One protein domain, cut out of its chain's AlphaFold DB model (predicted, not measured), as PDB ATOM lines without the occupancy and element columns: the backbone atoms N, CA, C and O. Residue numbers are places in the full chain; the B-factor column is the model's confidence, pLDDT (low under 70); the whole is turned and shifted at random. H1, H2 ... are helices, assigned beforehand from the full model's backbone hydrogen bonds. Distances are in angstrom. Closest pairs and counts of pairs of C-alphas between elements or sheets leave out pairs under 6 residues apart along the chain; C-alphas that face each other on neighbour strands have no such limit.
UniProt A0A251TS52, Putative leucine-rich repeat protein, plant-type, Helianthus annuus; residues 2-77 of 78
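What this domain is: This is residues 2 to 77 of the 78 residues of the protein "Putative leucine-rich repeat protein, plant-type" of Helianthus annuus (UniProt A0A251TS52). The model is one long straight helix, H1, sticking out as an arm from a small compact head, in which the shorter helix H2 is joined by a long stretch of loops. The arm, residues 2 to 23, is 32.5 A long from first to last C-alpha and lies along the 69 A span, and residues 44 to 50, of which 44 belongs to H2, also stick out. The printed part has 76 residues with two named helices, H1 then H2, and no named strand; the class is all helix, though under half of the residues, 35 of 76, are in named elements. The whole is extended, with a radius of gyration of the C-alphas of 20.1 A and spans of 69 by 25 by 20 A.

How they stand to each other: Start at Lys 2 and go along H1, residues 2 to 23, which stands free over its whole length. A short link of 8 residues then takes you to H2, residues 32 to 44, and the two helices are apart. Look next at residues 67 to 68, which form a short antiparallel pairing with residues 75 to 76. In H1 every O i to N i+4 pair is within hydrogen-bond range; in H2, 8 of 9 are.

Where its parts are: Find C-alpha 2 at (-60.985, -7.289, -35.648); from there H1 runs 32.5 A to C-alpha 23 at (-50.983, -19.103, -7.032). H2 begins at C-alpha 32 and runs 19.1 A to C-alpha 44 at (-29.247, -33.178, 19.350). Residues 45 to 77 hold no named element.

The domain as a whole: The C-alphas of Lys 2 and Thr 46, the two farthest apart, are 68.8 A apart. Without the stretches that stand free, 47 residues span 33 by 19 by 18 A. The printed part has no cut. Mean pLDDT of the printed part is 84.3; look for values under 70 at residues 2 to 3, 18 to 27 and 77.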
ATOM      1  N   LYS A   2     -61.669  -5.975 -35.745       64.56
ATOM      2  CA  LYS A   2     -60.985  -7.289 -35.648       64.56
ATOM      3  C   LYS A   2     -59.590  -7.249 -34.990       64.56
ATOM      4  O   LYS A   2     -59.278  -8.099 -34.167       64.56
ATOM      5  N   THR A   3     -58.781  -6.239 -35.307       65.75
ATOM      6  CA  THR A   3     -57.435  -6.046 -34.732       65.75
ATOM      7  C   THR A   3     -57.471  -5.673 -33.251       65.75
ATOM      8  O   THR A   3     -56.690  -6.196 -32.471       65.75
ATOM      9  N   SER A   4     -58.427  -4.832 -32.847       73.81
ATOM     10  CA  SER A   4     -58.626  -4.455 -31.439       73.81
ATOM     11  C   SER A   4     -59.034  -5.655 -30.573       73.81
ATOM     12  O   SER A   4     -58.496  -5.849 -29.488       73.81
ATOM     13  N   PHE A   5     -59.907  -6.528 -31.090       77.88
ATOM     14  CA  PHE A   5     -60.298  -7.762 -30.399       77.88
ATOM     15  C   PHE A   5     -59.107  -8.700 -30.141       77.88
ATOM     16  O   PHE A   5     -58.982  -9.251 -29.050       77.88
ATOM     17  N   LEU A   6     -58.198  -8.827 -31.115       79.69
ATOM     18  CA  LEU A   6     -56.996  -9.652 -30.979       79.69
ATOM     19  C   LEU A   6     -56.066  -9.128 -29.870       79.69
ATOM     20  O   LEU A   6     -55.574  -9.915 -29.069       79.69
ATOM     21  N   LEU A   7     -55.885  -7.805 -29.782       81.19
ATOM     22  CA  LEU A   7     -55.053  -7.172 -28.750       81.19
ATOM     23  C   LEU A   7     -55.626  -7.377 -27.341       81.19
ATOM     24  O   LEU A   7     -54.891  -7.722 -26.413       81.19
ATOM     25  N   ILE A   8     -56.946  -7.234 -27.187       84.62
ATOM     26  CA  ILE A   8     -57.640  -7.470 -25.911       84.62
ATOM     27  C   ILE A   8     -57.474  -8.929 -25.479       84.62
ATOM     28  O   ILE A   8     -57.138  -9.198 -24.326       84.62
ATOM     29  N   PHE A   9     -57.641  -9.870 -26.410       83.56
ATOM     30  CA  PHE A   9     -57.479 -11.294 -26.133       83.56
ATOM     31  C   PHE A   9     -56.049 -11.632 -25.686       83.56
ATOM     32  O   PHE A   9     -55.865 -12.313 -24.679       83.56
ATOM     33  N   THR A  10     -55.028 -11.090 -26.361       84.31
ATOM     34  CA  THR A  10     -53.626 -11.298 -25.958       84.31
ATOM     35  C   THR A  10     -53.305 -10.700 -24.589       84.31
ATOM     36  O   THR A  10     -52.595 -11.324 -23.801       84.31
ATOM     37  N   SER A  11     -53.866  -9.529 -24.270       84.31
ATOM     38  CA  SER A  11     -53.689  -8.891 -22.963       84.31
ATOM     39  C   SER A  11     -54.315  -9.722 -21.842       84.31
ATOM     40  O   SER A  11     -53.692  -9.905 -20.798       84.31
ATOM     41  N   LEU A  12     -55.521 -10.260 -22.060       83.25
ATOM     42  CA  LEU A  12     -56.187 -11.127 -21.085       83.25
ATOM     43  C   LEU A  12     -55.380 -12.403 -20.821       83.25
ATOM     44  O   LEU A  12     -55.192 -12.779 -19.667       83.25
ATOM     45  N   LEU A  13     -54.867 -13.050 -21.872       81.00
ATOM     46  CA  LEU A  13     -54.059 -14.262 -21.731       81.00
ATOM     47  C   LEU A  13     -52.800 -14.021 -20.892       81.00
ATOM     48  O   LEU A  13     -52.490 -14.819 -20.009       81.00
ATOM     49  N   PHE A  14     -52.104 -12.905 -21.117       79.19
ATOM     50  CA  PHE A  14     -50.905 -12.562 -20.352       79.19
ATOM     51  C   PHE A  14     -51.208 -12.354 -18.858       79.19
ATOM     52  O   PHE A  14     -50.469 -12.836 -18.000       79.19
ATOM     53  N   GLN A  15     -52.332 -11.705 -18.537       79.69
ATOM     54  CA  GLN A  15     -52.765 -11.514 -17.149       79.69
ATOM     55  C   GLN A  15     -53.155 -12.830 -16.458       79.69
ATOM     56  O   GLN A  15     -52.800 -13.036 -15.298       79.69
ATOM     57  N   ILE A  16     -53.823 -13.749 -17.166       76.81
ATOM     58  CA  ILE A  16     -54.202 -15.071 -16.636       76.81
ATOM     59  C   ILE A  16     -52.959 -15.926 -16.332       76.81
ATOM     60  O   ILE A  16     -52.891 -16.583 -15.290       76.81
ATOM     61  N   ILE A  17     -51.955 -15.894 -17.213       73.94
ATOM     62  CA  ILE A  17     -50.691 -16.619 -17.017       73.94
ATOM     63  C   ILE A  17     -49.946 -16.070 -15.793       73.94
ATOM     64  O   ILE A  17     -49.523 -16.847 -14.937       73.94
ATOM     65  N   GLY A  18     -49.844 -14.742 -15.665       69.62
ATOM     66  CA  GLY A  18     -49.208 -14.099 -14.511       69.62
ATOM     67  C   GLY A  18     -49.876 -14.454 -13.177       69.62
ATOM     68  O   GLY A  18     -49.184 -14.780 -12.214       69.62
ATOM     69  N   LEU A  19     -51.213 -14.467 -13.129       68.94
ATOM     70  CA  LEU A  19     -51.975 -14.829 -11.927       68.94
ATOM     71  C   LEU A  19     -51.748 -16.292 -11.508       68.94
ATOM     72  O   LEU A  19     -51.583 -16.578 -10.323       68.94
ATOM     73  N   SER A  20     -51.676 -17.204 -12.479       62.53
ATOM     74  CA  SER A  20     -51.496 -18.643 -12.234       62.53
ATOM     75  C   SER A  20     -50.136 -18.969 -11.601       62.53
ATOM     76  O   SER A  20     -50.043 -19.840 -10.736       62.53
ATOM     77  N   ILE A  21     -49.081 -18.238 -11.986       61.69
ATOM     78  CA  ILE A  21     -47.723 -18.399 -11.437       61.69
ATOM     79  C   ILE A  21     -47.667 -17.974  -9.963       61.69
ATOM     80  O   ILE A  21     -46.998 -18.626  -9.164       61.69
ATOM     81  N   ILE A  22     -48.396 -16.921  -9.585       61.03
ATOM     82  CA  ILE A  22     -48.446 -16.434  -8.197       61.03
ATOM     83  C   ILE A  22     -49.172 -17.446  -7.300       61.03
ATOM     84  O   ILE A  22     -48.724 -17.714  -6.192       61.03
ATOM     85  N   THR A  23     -50.249 -18.068  -7.787       56.78
ATOM     86  CA  THR A  23     -50.983 -19.103  -7.032       56.78
ATOM     87  C   THR A  23     -50.257 -20.447  -6.947       56.78
ATOM     88  O   THR A  23     -50.619 -21.287  -6.127       56.78
ATOM     89  N   ALA A  24     -49.230 -20.664  -7.774       57.09
ATOM     90  CA  ALA A  24     -48.418 -21.876  -7.759       57.09
ATOM     91  C   ALA A  24     -47.349 -21.881  -6.651       57.09
ATOM     92  O   ALA A  24     -46.541 -22.809  -6.596       57.09
ATOM     93  N   SER A  25     -47.339 -20.890  -5.747       58.94
ATOM     94  CA  SER A  25     -46.701 -21.038  -4.436       58.94
ATOM     95  C   SER A  25     -47.493 -22.072  -3.632       58.94
ATOM     96  O   SER A  25     -48.317 -21.746  -2.777       58.94
ATOM     97  N   SER A  26     -47.316 -23.340  -3.983       60.66
ATOM     98  CA  SER A  26     -47.869 -24.465  -3.256       60.66
ATOM     99  C   SER A  26     -47.466 -24.340  -1.786       60.66
ATOM    100  O   SER A  26     -46.320 -24.013  -1.475       60.66
ATOM    101  N   ASN A  27     -48.413 -24.604  -0.881       68.19
ATOM    102  CA  ASN A  27     -48.141 -24.865   0.536       68.19
ATOM    103  C   ASN A  27     -47.372 -26.196   0.627       68.19
ATOM    104  O   ASN A  27     -47.909 -27.232   1.018       68.19
ATOM    105  N   VAL A  28     -46.143 -26.205   0.113       74.06
ATOM    106  CA  VAL A  28     -45.294 -27.386   0.102       74.06
ATOM    107  C   VAL A  28     -44.892 -27.617   1.544       74.06
ATOM    108  O   VAL A  28     -44.118 -26.861   2.120       74.06
ATOM    109  N   THR A  29     -45.451 -28.663   2.130       83.12
ATOM    110  CA  THR A  29     -44.962 -29.226   3.383       83.12
ATOM    111  C   THR A  29     -43.866 -30.223   3.058       83.12
ATOM    112  O   THR A  29     -43.875 -30.826   1.980       83.12
ATOM    113  N   CYS A  30     -42.919 -30.416   3.977       90.19
ATOM    114  CA  CYS A  30     -41.965 -31.493   3.781       90.19
ATOM    115  C   CYS A  30     -42.616 -32.842   4.106       90.19
ATOM    116  O   CYS A  30     -43.539 -32.922   4.927       90.19
ATOM    117  N   ILE A  31     -42.138 -33.923   3.491       92.25
ATOM    118  CA  ILE A  31     -42.690 -35.249   3.767       92.25
ATOM    119  C   ILE A  31     -42.511 -35.638   5.244       92.25
ATOM    120  O   ILE A  31     -41.544 -35.275   5.916       92.25
ATOM    121  N   GLN A  32     -43.431 -36.455   5.762       93.38
ATOM    122  CA  GLN A  32     -43.469 -36.817   7.184       93.38
ATOM    123  C   GLN A  32     -42.170 -37.468   7.694       93.38
ATOM    124  O   GLN A  32     -41.837 -37.340   8.874       93.38
ATOM    125  N   ARG A  33     -41.440 -38.183   6.825       94.25
ATOM    126  CA  ARG A  33     -40.140 -38.772   7.171       94.25
ATOM    127  C   ARG A  33     -39.108 -37.682   7.459       94.25
ATOM    128  O   ARG A  33     -38.526 -37.704   8.540       94.25
ATOM    129  N   ASP A  34     -38.958 -36.728   6.546       93.81
ATOM    130  CA  ASP A  34     -37.986 -35.635   6.644       93.81
ATOM    131  C   ASP A  34     -38.289 -34.757   7.863       93.81
ATOM    132  O   ASP A  34     -37.410 -34.465   8.677       93.81
ATOM    133  N   ARG A  35     -39.573 -34.447   8.082       94.62
ATOM    134  CA  ARG A  35     -40.034 -33.734   9.278       94.62
ATOM    135  C   ARG A  35     -39.608 -34.436  10.569       94.62
ATOM    136  O   ARG A  35     -39.108 -33.793  11.489       94.62
ATOM    137  N   ARG A  36     -39.822 -35.753  10.664       95.44
ATOM    138  CA  ARG A  36     -39.445 -36.534  11.853       95.44
ATOM    139  C   ARG A  36     -37.936 -36.533  12.060       95.44
ATOM    140  O   ARG A  36     -37.506 -36.321  13.188       95.44
ATOM    141  N   SER A  37     -37.146 -36.724  11.001       95.00
ATOM    142  CA  SER A  37     -35.685 -36.674  11.117       95.00
ATOM    143  C   SER A  37     -35.189 -35.307  11.572       95.00
ATOM    144  O   SER A  37     -34.321 -35.252  12.435       95.00
ATOM    145  N   LEU A  38     -35.777 -34.211  11.082       94.62
ATOM    146  CA  LEU A  38     -35.418 -32.860  11.517       94.62
ATOM    147  C   LEU A  38     -35.755 -32.616  12.994       94.62
ATOM    148  O   LEU A  38     -34.966 -32.009  13.710       94.62
ATOM    149  N   LEU A  39     -36.895 -33.115  13.481       95.56
ATOM    150  CA  LEU A  39     -37.262 -32.984  14.896       95.56
ATOM    151  C   LEU A  39     -36.364 -33.816  15.817       95.56
ATOM    152  O   LEU A  39     -36.022 -33.351  16.901       95.56
ATOM    153  N   VAL A  40     -35.953 -35.013  15.388       96.00
ATOM    154  CA  VAL A  40     -34.942 -35.802  16.107       96.00
ATOM    155  C   VAL A  40     -33.600 -35.069  16.095       96.00
ATOM    156  O   VAL A  40     -32.976 -34.924  17.139       96.00
ATOM    157  N   PHE A  41     -33.187 -34.531  14.947       93.75
ATOM    158  CA  PHE A  41     -31.947 -33.766  14.823       93.75
ATOM    159  C   PHE A  41     -31.946 -32.517  15.715       93.75
ATOM    160  O   PHE A  41     -30.972 -32.281  16.426       93.75
ATOM    161  N   LYS A  42     -33.061 -31.782  15.790       94.44
ATOM    162  CA  LYS A  42     -33.241 -30.644  16.704       94.44
ATOM    163  C   LYS A  42     -32.929 -30.997  18.161       94.44
ATOM    164  O   LYS A  42     -32.335 -30.180  18.851       94.44
ATOM    165  N   GLN A  43     -33.286 -32.197  18.629       94.81
ATOM    166  CA  GLN A  43     -33.005 -32.632  20.008       94.81
ATOM    167  C   GLN A  43     -31.510 -32.838  20.284       94.81
ATOM    168  O   GLN A  43     -31.097 -32.840  21.439       94.81
ATOM    169  N   THR A  44     -30.703 -33.012  19.236       94.94
ATOM    170  CA  THR A  44     -29.247 -33.178  19.350       94.94
ATOM    171  C   THR A  44     -28.493 -31.847  19.388       94.94
ATOM    172  O   THR A  44     -27.304 -31.828  19.701       94.94
ATOM    173  N   LEU A  45     -29.166 -30.733  19.082       93.44
ATOM    174  CA  LEU A  45     -28.561 -29.410  18.978       93.44
ATOM    175  C   LEU A  45     -28.849 -28.566  20.223       93.44
ATOM    176  O   LEU A  45     -29.956 -28.565  20.756       93.44
ATOM    177  N   THR A  46     -27.855 -27.785  20.648       94.19
ATOM    178  CA  THR A  46     -28.072 -26.707  21.623       94.19
ATOM    179  C   THR A  46     -28.440 -25.435  20.868       94.19
ATOM    180  O   THR A  46     -27.623 -24.903  20.121       94.19
ATOM    181  N   ASP A  47     -29.663 -24.941  21.056       91.69
ATOM    182  CA  ASP A  47     -30.163 -23.754  20.352       91.69
ATOM    183  C   ASP A  47     -29.876 -22.460  21.127       91.69
ATOM    184  O   ASP A  47     -30.757 -21.860  21.740       91.69
ATOM    185  N   THR A  48     -28.616 -22.022  21.128       91.50
ATOM    186  CA  THR A  48     -28.197 -20.800  21.842       91.50
ATOM    187  C   THR A  48     -28.722 -19.512  21.212       91.50
ATOM    188  O   THR A  48     -28.793 -18.484  21.880       91.50
ATOM    189  N   SER A  49     -29.059 -19.549  19.923       89.62
ATOM    190  CA  SER A  49     -29.438 -18.377  19.125       89.62
ATOM    191  C   SER A  49     -30.915 -18.377  18.726       89.62
ATOM    192  O   SER A  49     -31.332 -17.537  17.933       89.62
ATOM    193  N   ASN A  50     -31.707 -19.300  19.282       89.81
ATOM    194  CA  ASN A  50     -33.134 -19.462  19.006       89.81
ATOM    195  C   ASN A  50     -33.458 -19.675  17.509       89.81
ATOM    196  O   ASN A  50     -34.539 -19.316  17.028       89.81
ATOM    197  N   LEU A  51     -32.512 -20.244  16.759       88.44
ATOM    198  CA  LEU A  51     -32.619 -20.481  15.318       88.44
ATOM    199  C   LEU A  51     -33.592 -21.623  15.012       88.44
ATOM    200  O   LEU A  51     -34.222 -21.634  13.956       88.44
ATOM    201  N   LEU A  52     -33.759 -22.559  15.950       93.94
ATOM    202  CA  LEU A  52     -34.632 -23.725  15.810       93.94
ATOM    203  C   LEU A  52     -36.036 -23.473  16.379       93.94
ATOM    204  O   LEU A  52     -36.855 -24.396  16.444       93.94
ATOM    205  N   SER A  53     -36.349 -22.240  16.787       93.38
ATOM    206  CA  SER A  53     -37.671 -21.843  17.297       93.38
ATOM    207  C   SER A  53     -38.799 -22.147  16.314       93.38
ATOM    208  O   SER A  53     -39.842 -22.675  16.697       93.38
ATOM    209  N   THR A  54     -38.553 -21.895  15.029       93.56
ATOM    210  CA  THR A  54     -39.513 -22.137  13.946       93.56
ATOM    211  C   THR A  54     -39.735 -23.618  13.660       93.56
ATOM    212  O   THR A  54     -40.746 -23.955  13.054       93.56
ATOM    213  N   TRP A  55     -38.858 -24.513  14.134       94.19
ATOM    214  CA  TRP A  55     -38.932 -25.950  13.873       94.19
ATOM    215  C   TRP A  55     -40.034 -26.614  14.710       94.19
ATOM    216  O   TRP A  55     -39.773 -27.283  15.719       94.19
ATOM    217  N   SER A  56     -41.285 -26.359  14.324       91.75
ATOM    218  CA  SER A  56     -42.509 -26.826  14.973       91.75
ATOM    219  C   SER A  56     -43.685 -26.907  13.983       91.75
ATOM    220  O   SER A  56     -43.692 -26.260  12.941       91.75
ATOM    221  N   GLY A  57     -44.699 -27.726  14.279       91.50
ATOM    222  CA  GLY A  57     -45.840 -27.909  13.368       91.50
ATOM    223  C   GLY A  57     -45.525 -28.784  12.147       91.50
ATOM    224  O   GLY A  57     -44.528 -29.505  12.146       91.50
ATOM    225  N   VAL A  58     -46.434 -28.803  11.164       89.12
ATOM    226  CA  VAL A  58     -46.391 -29.669   9.958       89.12
ATOM    227  C   VAL A  58     -45.685 -29.015   8.764       89.12
ATOM    228  O   VAL A  58     -45.206 -29.707   7.874       89.12
ATOM    229  N   GLU A  59     -45.574 -27.690   8.787       89.69
ATOM    230  CA  GLU A  59     -45.112 -26.830   7.696       89.69
ATOM    231  C   GLU A  59     -43.582 -26.682   7.669       89.69
ATOM    232  O   GLU A  59     -43.044 -25.582   7.735       89.69
ATOM    233  N   CYS A  60     -42.851 -27.796   7.610       91.31
ATOM    234  CA  CYS A  60     -41.388 -27.791   7.760       91.31
ATOM    235  C   CYS A  60     -40.614 -27.023   6.683       91.31
ATOM    236  O   CYS A  60     -39.533 -26.528   6.975       91.31
ATOM    237  N   CYS A  61     -41.153 -26.857   5.475       90.62
ATOM    238  CA  CYS A  61     -40.522 -26.018   4.449       90.62
ATOM    239  C   CYS A  61     -40.594 -24.517   4.766       90.62
ATOM    240  O   CYS A  61     -39.925 -23.717   4.121       90.62
ATOM    241  N   HIS A  62     -41.402 -24.139   5.758       90.69
ATOM    242  CA  HIS A  62     -41.472 -22.789   6.301       90.69
ATOM    243  C   HIS A  62     -40.589 -22.621   7.548       90.69
ATOM    244  O   HIS A  62     -40.538 -21.535   8.127       90.69
ATOM    245  N   TRP A  63     -39.902 -23.679   7.995       92.19
ATOM    246  CA  TRP A  63     -38.944 -23.576   9.089       92.19
ATOM    247  C   TRP A  63     -37.700 -22.820   8.634       92.19
ATOM    248  O   TRP A  63     -37.217 -22.969   7.512       92.19
ATOM    249  N   GLN A  64     -37.148 -22.016   9.533       90.75
ATOM    250  CA  GLN A  64     -35.958 -21.234   9.255       90.75
ATOM    251  C   GLN A  64     -34.764 -22.154   8.986       90.75
ATOM    252  O   GLN A  64     -34.472 -23.055   9.775       90.75
ATOM    253  N   GLY A  65     -34.082 -21.908   7.865       90.12
ATOM    254  CA  GLY A  65     -32.929 -22.696   7.427       90.12
ATOM    255  C   GLY A  65     -33.275 -24.027   6.750       90.12
ATOM    256  O   GLY A  65     -32.361 -24.786   6.450       90.12
ATOM    257  N   ILE A  66     -34.556 -24.325   6.502       91.31
ATOM    258  CA  ILE A  66     -34.970 -25.524   5.765       91.31
ATOM    259  C   ILE A  66     -35.331 -25.153   4.328       91.31
ATOM    260  O   ILE A  66     -36.264 -24.393   4.083       91.31
ATOM    261  N   GLY A  67     -34.595 -25.719   3.370       90.62
ATOM    262  CA  GLY A  67     -34.956 -25.693   1.956       90.62
ATOM    263  C   GLY A  67     -35.792 -26.916   1.588       90.62
ATOM    264  O   GLY A  67     -35.524 -28.018   2.063       90.62
ATOM    265  N   CYS A  68     -36.778 -26.744   0.707       90.56
ATOM    266  CA  CYS A  68     -37.534 -27.858   0.139       90.56
ATOM    267  C   CYS A  68     -37.548 -27.828  -1.386       90.56
ATOM    268  O   CYS A  68     -37.659 -26.765  -2.004       90.56
ATOM    269  N   ASP A  69     -37.518 -29.013  -1.985       88.06
ATOM    270  CA  ASP A  69     -37.895 -29.206  -3.378       88.06
ATOM    271  C   ASP A  69     -39.407 -28.957  -3.525       88.06
ATOM    272  O   ASP A  69     -40.244 -29.575  -2.860       88.06
ATOM    273  N   ARG A  70     -39.758 -28.011  -4.402       82.25
ATOM    274  CA  ARG A  70     -41.136 -27.535  -4.597       82.25
ATOM    275  C   ARG A  70     -42.055 -28.561  -5.261       82.25
ATOM    276  O   ARG A  70     -43.269 -28.383  -5.219       82.25
ATOM    277  N   LEU A  71     -41.500 -29.588  -5.902       82.25
ATOM    278  CA  LEU A  71     -42.264 -30.598  -6.634       82.25
ATOM    279  C   LEU A  71     -42.707 -31.749  -5.734       82.25
ATOM    280  O   LEU A  71     -43.806 -32.270  -5.906       82.25
ATOM    281  N   ASN A  72     -41.855 -32.163  -4.798       85.06
ATOM    282  CA  ASN A  72     -42.054 -33.385  -4.013       85.06
ATOM    283  C   ASN A  72     -42.026 -33.161  -2.490       85.06
ATOM    284  O   ASN A  72     -42.350 -34.085  -1.746       85.06
ATOM    285  N   GLY A  73     -41.676 -31.960  -2.017       83.94
ATOM    286  CA  GLY A  73     -41.599 -31.662  -0.587       83.94
ATOM    287  C   GLY A  73     -40.457 -32.390   0.124       83.94
ATOM    288  O   GLY A  73     -40.536 -32.642   1.324       83.94
ATOM    289  N   HIS A  74     -39.398 -32.777  -0.581       92.19
ATOM    290  CA  HIS A  74     -38.194 -33.266   0.081       92.19
ATOM    291  C   HIS A  74     -37.375 -32.110   0.634       92.19
ATOM    292  O   HIS A  74     -37.223 -31.081  -0.025       92.19
ATOM    293  N   VAL A  75     -36.818 -32.298   1.830       90.94
ATOM    294  CA  VAL A  75     -35.842 -31.353   2.377       90.94
ATOM    295  C   VAL A  75     -34.563 -31.454   1.556       90.94
ATOM    296  O   VAL A  75     -33.988 -32.532   1.405       90.94
ATOM    297  N   VAL A  76     -34.116 -30.323   1.031       89.00
ATOM    298  CA  VAL A  76     -32.821 -30.188   0.363       89.00
ATOM    299  C   VAL A  76     -31.858 -29.477   1.306       89.00
ATOM    300  O   VAL A  76     -32.291 -28.737   2.189       89.00
ATOM    301  N   VAL A  77     -30.556 -29.727   1.149       68.94
ATOM    302  CA  VAL A  77     -29.525 -29.015   1.920       68.94
ATOM    303  C   VAL A  77     -29.719 -27.514   1.681       68.94
ATOM    304  O   VAL A  77     -29.616 -27.064   0.539       68.94
TER     305      VAL A  77